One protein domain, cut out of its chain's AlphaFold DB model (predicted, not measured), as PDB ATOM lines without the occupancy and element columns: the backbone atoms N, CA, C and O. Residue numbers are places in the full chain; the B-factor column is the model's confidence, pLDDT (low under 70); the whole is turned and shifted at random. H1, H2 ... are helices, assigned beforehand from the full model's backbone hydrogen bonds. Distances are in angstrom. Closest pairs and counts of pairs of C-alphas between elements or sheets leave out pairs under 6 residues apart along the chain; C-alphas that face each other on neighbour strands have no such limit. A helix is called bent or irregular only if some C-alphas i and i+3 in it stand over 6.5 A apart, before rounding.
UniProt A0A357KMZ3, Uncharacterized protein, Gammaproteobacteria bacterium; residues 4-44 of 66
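What this domain is: This is residues 4 to 44 of the 66 residues of an uncharacterized protein of Gammaproteobacteria bacterium (UniProt A0A357KMZ3). A long helix, H1, makes the bar of a rough T, and the short H2 stands crosswise on its second half, beyond a loop that folds back from H1's end. The stem runs on through residues 35 to 41, which stick out, to the tiny H3 at the far end. The printed part has 41 residues with three named helices, H1, H2, H3, and no named strand: all helix. It is loose, radius of gyration of the C-alphas 11.4 A, and flat, spanning 30 by 27 by 14 A.

How they stand to each other: H1, residues 4 to 20, touches H2, residues 27 to 33, with residues 11 to 18 alone; the closest C-alphas, of Pro 14 and Phe 29, are 5.2 A apart. Their lines are about perpendicular, at 76 degrees. H3, residues 41 to 44, is apart from both. Every O i to N i+4 pair is within hydrogen-bond range in H2, 11 of 13 in H1; H3 is too short for such a pair.

Where its parts are: H1 begins at C-alpha 4 (0.908, -19.503, 32.237) and is 24.4 A long; H1 is neither bent nor irregular, but only just: C-alphas 11 and 14 are 6.4 A apart. H2 measures 9.8 A. H3 measures 5.4 A and ends at C-alpha 44 (14.261, -43.601, 32.129).

The domain as a whole: The C-alphas farthest apart, of Gln 6 and Gly 40, are 30.2 A apart. The printed part has no cut, both links are short, and no printed residue is under 70 in pLDDT.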
ATOM      1  N   GLY A   4      -0.350 -18.885  32.666       93.75
ATOM      2  CA  GLY A   4       0.908 -19.503  32.237       93.75
ATOM      3  C   GLY A   4       2.087 -19.137  33.138       93.75
ATOM      4  O   GLY A   4       2.893 -20.002  33.467       93.75
ATOM      5  N   LEU A   5       2.150 -17.883  33.601       94.88
ATOM      6  CA  LEU A   5       3.191 -17.441  34.530       94.88
ATOM      7  C   LEU A   5       3.034 -18.120  35.895       94.88
ATOM      8  O   LEU A   5       3.999 -18.641  36.438       94.88
ATOM      9  N   GLN A   6       1.800 -18.208  36.396       92.81
ATOM     10  CA  GLN A   6       1.519 -18.895  37.660       92.81
ATOM     11  C   GLN A   6       1.927 -20.371  37.609       92.81
ATOM     12  O   GLN A   6       2.502 -20.894  38.561       92.81
ATOM     13  N   LEU A   7       1.655 -21.047  36.487       93.94
ATOM     14  CA  LEU A   7       2.086 -22.424  36.286       93.94
ATOM     15  C   LEU A   7       3.617 -22.535  36.248       93.94
ATOM     16  O   LEU A   7       4.170 -23.448  36.862       93.94
ATOM     17  N   ALA A   8       4.298 -21.611  35.566       94.31
ATOM     18  CA  ALA A   8       5.757 -21.573  35.533       94.31
ATOM     19  C   ALA A   8       6.344 -21.423  36.945       94.31
ATOM     20  O   ALA A   8       7.231 -22.192  37.317       94.31
ATOM     21  N   ASP A   9       5.790 -20.528  37.763       94.62
ATOM     22  CA  ASP A   9       6.232 -20.316  39.145       94.62
ATOM     23  C   ASP A   9       6.017 -21.560  40.022       94.62
ATOM     24  O   ASP A   9       6.895 -21.941  40.806       94.62
ATOM     25  N   LEU A  10       4.873 -22.238  39.861       94.94
ATOM     26  CA  LEU A  10       4.566 -23.486  40.566       94.94
ATOM     27  C   LEU A  10       5.547 -24.616  40.222       94.94
ATOM     28  O   LEU A  10       5.856 -25.432  41.092       94.94
ATOM     29  N   VAL A  11       6.042 -24.668  38.983       95.06
ATOM     30  CA  VAL A  11       7.033 -25.663  38.541       95.06
ATOM     31  C   VAL A  11       8.449 -25.262  38.959       95.06
ATOM     32  O   VAL A  11       9.200 -26.106  39.442       95.06
ATOM     33  N   ALA A  12       8.824 -23.990  38.818       95.44
ATOM     34  CA  ALA A  12      10.184 -23.516  39.074       95.44
ATOM     35  C   ALA A  12      10.568 -23.595  40.559       95.44
ATOM     36  O   ALA A  12      11.668 -24.038  40.906       95.44
ATOM     37  N   ARG A  13       9.654 -23.213  41.458       95.50
ATOM     38  CA  ARG A  13       9.914 -23.149  42.904       95.50
ATOM     39  C   ARG A  13      10.428 -24.463  43.518       95.50
ATOM     40  O   ARG A  13      11.461 -24.425  44.190       95.50
ATOM     41  N   PRO A  14       9.769 -25.621  43.333       96.56
ATOM     42  CA  PRO A  14      10.258 -26.886  43.878       96.56
ATOM     43  C   PRO A  14      11.582 -27.349  43.254       96.56
ATOM     44  O   PRO A  14      12.351 -28.009  43.950       96.56
ATOM     45  N   ILE A  15      11.883 -26.988  42.000       95.88
ATOM     46  CA  ILE A  15      13.175 -27.289  41.357       95.88
ATOM     47  C   ILE A  15      14.297 -26.513  42.047       95.88
ATOM     48  O   ILE A  15      15.277 -27.114  42.492       95.88
ATOM     49  N   GLY A  16      14.115 -25.200  42.219       94.62
ATOM     50  CA  GLY A  16      15.076 -24.351  42.921       94.62
ATOM     51  C   GLY A  16      15.284 -24.776  44.377       94.62
ATOM     52  O   GLY A  16      16.420 -24.855  44.835       94.62
ATOM     53  N   LEU A  17      14.211 -25.129  45.095       95.75
ATOM     54  CA  LEU A  17      14.318 -25.609  46.477       95.75
ATOM     55  C   LEU A  17      15.132 -26.905  46.577       95.75
ATOM     56  O   LEU A  17      15.977 -27.018  47.458       95.75
ATOM     57  N   ASN A  18      14.904 -27.863  45.671       95.25
ATOM     58  CA  ASN A  18      15.664 -29.114  45.652       95.25
ATOM     59  C   ASN A  18      17.151 -28.886  45.339       95.25
ATOM     60  O   ASN A  18      17.999 -29.615  45.846       95.25
ATOM     61  N   PHE A  19      17.472 -27.892  44.506       92.75
ATOM     62  CA  PHE A  19      18.855 -27.524  44.207       92.75
ATOM     63  C   PHE A  19      19.543 -26.837  45.397       92.75
ATOM     64  O   PHE A  19      20.644 -27.224  45.772       92.75
ATOM     65  N   LEU A  20      18.884 -25.857  46.021       93.56
ATOM     66  CA  LEU A  20      19.459 -25.069  47.118       93.56
ATOM     67  C   LEU A  20      19.499 -25.821  48.458       93.56
ATOM     68  O   LEU A  20      20.334 -25.514  49.305       93.56
ATOM     69  N   LYS A  21      18.571 -26.758  48.686       95.19
ATOM     70  CA  LYS A  21      18.410 -27.489  49.955       95.19
ATOM     71  C   LYS A  21      18.172 -28.986  49.709       95.19
ATOM     72  O   LYS A  21      17.074 -29.476  49.978       95.19
ATOM     73  N   PRO A  22      19.176 -29.730  49.215       92.00
ATOM     74  CA  PRO A  22      19.005 -31.127  48.807       92.00
ATOM     75  C   PRO A  22      18.654 -32.083  49.960       92.00
ATOM     76  O   PRO A  22      18.043 -33.120  49.724       92.00
ATOM     77  N   GLU A  23      19.002 -31.745  51.205       95.50
ATOM     78  CA  GLU A  23      18.680 -32.560  52.389       95.50
ATOM     79  C   GLU A  23      17.212 -32.427  52.830       95.50
ATOM     80  O   GLU A  23      16.684 -33.272  53.556       95.50
ATOM     81  N   GLN A  24      16.522 -31.371  52.390       94.50
ATOM     82  CA  GLN A  24      15.130 -31.137  52.747       94.50
ATOM     83  C   GLN A  24      14.205 -31.967  51.847       94.50
ATOM     84  O   GLN A  24      14.216 -31.838  50.624       94.50
ATOM     85  N   LYS A  25      13.319 -32.768  52.455       95.44
ATOM     86  CA  LYS A  25      12.310 -33.545  51.717       95.44
ATOM     87  C   LYS A  25      11.454 -32.635  50.826       95.44
ATOM     88  O   LYS A  25      10.828 -31.693  51.315       95.44
ATOM     89  N   ASN A  26      11.356 -32.971  49.539       96.56
ATOM     90  CA  ASN A  26      10.648 -32.169  48.541       96.56
ATOM     91  C   ASN A  26       9.787 -33.042  47.611       96.56
ATOM     92  O   ASN A  26      10.175 -33.400  46.502       96.56
ATOM     93  N   GLN A  27       8.570 -33.349  48.061       96.50
ATOM     94  CA  GLN A  27       7.637 -34.207  47.318       96.50
ATOM     95  C   GLN A  27       7.203 -33.594  45.978       96.50
ATOM     96  O   GLN A  27       6.965 -34.311  45.009       96.50
ATOM     97  N   ALA A  28       7.105 -32.263  45.910       96.62
ATOM     98  CA  ALA A  28       6.759 -31.565  44.677       96.62
ATOM     99  C   ALA A  28       7.846 -31.769  43.611       96.62
ATOM    100  O   ALA A  28       7.529 -32.050  42.454       96.62
ATOM    101  N   PHE A  29       9.121 -31.718  44.008       96.62
ATOM    102  CA  PHE A  29      10.222 -32.068  43.118       96.62
ATOM    103  C   PHE A  29      10.138 -33.526  42.661       96.62
ATOM    104  O   PHE A  29      10.244 -33.775  41.465       96.62
ATOM    105  N   ASP A  30       9.866 -34.479  43.556       95.38
ATOM    106  CA  ASP A  30       9.756 -35.902  43.194       95.38
ATOM    107  C   ASP A  30       8.678 -36.174  42.130       95.38
ATOM    108  O   ASP A  30       8.856 -37.024  41.246       95.38
ATOM    109  N   VAL A  31       7.565 -35.437  42.176       95.56
ATOM    110  CA  VAL A  31       6.508 -35.500  41.157       95.56
ATOM    111  C   VAL A  31       6.984 -34.896  39.832       95.56
ATOM    112  O   VAL A  31       6.806 -35.513  38.777       95.56
ATOM    113  N   LEU A  32       7.612 -33.718  39.873       95.38
ATOM    114  CA  LEU A  32       8.093 -33.007  38.680       95.38
ATOM    115  C   LEU A  32       9.257 -33.710  37.987       95.38
ATOM    116  O   LEU A  32       9.318 -33.730  36.762       95.38
ATOM    117  N   LYS A  33      10.131 -34.361  38.750       94.06
ATOM    118  CA  LYS A  33      11.268 -35.148  38.265       94.06
ATOM    119  C   LYS A  33      10.848 -36.184  37.219       94.06
ATOM    120  O   LYS A  33      11.587 -36.465  36.281       94.06
ATOM    121  N   LYS A  34       9.627 -36.722  37.334       93.44
ATOM    122  CA  LYS A  34       9.049 -37.677  36.375       93.44
ATOM    123  C   LYS A  34       8.561 -37.037  35.062       93.44
ATOM    124  O   LYS A  34       8.076 -37.726  34.164       93.44
ATOM    125  N   LYS A  35       8.604 -35.713  34.962       93.12
ATOM    126  CA  LYS A  35       8.184 -34.936  33.790       93.12
ATOM    127  C   LYS A  35       9.365 -34.342  33.029       93.12
ATOM    128  O   LYS A  35       9.159 -33.857  31.923       93.12
ATOM    129  N   PHE A  36      10.570 -34.404  33.589       93.50
ATOM    130  CA  PHE A  36      11.773 -33.927  32.920       93.50
ATOM    131  C   PHE A  36      12.115 -34.781  31.709       93.50
ATOM    132  O   PHE A  36      11.776 -35.967  31.631       93.50
ATOM    133  N   TYR A  37      12.845 -34.167  30.785       92.81
ATOM    134  CA  TYR A  37      13.563 -34.915  29.773       92.81
ATOM    135  C   TYR A  37      14.623 -35.785  30.464       92.81
ATOM    136  O   TYR A  37      15.377 -35.308  31.311       92.81
ATOM    137  N   CYS A  38      14.615 -37.077  30.161       93.69
ATOM    138  CA  CYS A  38      15.476 -38.071  30.790       93.69
ATOM    139  C   CYS A  38      16.196 -38.842  29.692       93.69
ATOM    140  O   CYS A  38      15.571 -39.208  28.690       93.69
ATOM    141  N   ASP A  39      17.476 -39.126  29.907       89.81
ATOM    142  CA  ASP A  39      18.190 -40.086  29.077       89.81
ATOM    143  C   ASP A  39      17.501 -41.466  29.161       89.81
ATOM    144  O   ASP A  39      17.045 -41.894  30.227       89.81
ATOM    145  N   GLY A  40      17.312 -42.124  28.018       87.94
ATOM    146  CA  GLY A  40      16.453 -43.313  27.895       87.94
ATOM    147  C   GLY A  40      14.941 -43.031  27.797       87.94
ATOM    148  O   GLY A  40      14.121 -43.954  27.866       87.94
ATOM    149  N   GLY A  41      14.533 -41.768  27.629       87.12
ATOM    150  CA  GLY A  41      13.156 -41.381  27.318       87.12
ATOM    151  C   GLY A  41      12.143 -41.778  28.400       87.12
ATOM    152  O   GLY A  41      12.373 -41.608  29.597       87.12
ATOM    153  N   ARG A  42      10.980 -42.306  27.992       87.06
ATOM    154  CA  ARG A  42       9.894 -42.671  28.926       87.06
ATOM    155  C   ARG A  42      10.229 -43.859  29.837       87.06
ATOM    156  O   ARG A  42       9.631 -43.971  30.902       87.06
ATOM    157  N   ALA A  43      11.185 -44.705  29.456       88.69
ATOM    158  CA  ALA A  43      11.656 -45.807  30.295       88.69
ATOM    159  C   ALA A  43      12.605 -45.324  31.412       88.69
ATOM    160  O   ALA A  43      12.668 -45.937  32.476       88.69
ATOM    161  N   GLY A  44      13.299 -44.201  31.195       88.81
ATOM    162  CA  GLY A  44      14.261 -43.601  32.129       88.81
ATOM    163  C   GLY A  44      13.682 -42.534  33.063       88.81
ATOM    164  O   GLY A  44      14.434 -41.815  33.713       88.81
TER     165      GLY A  44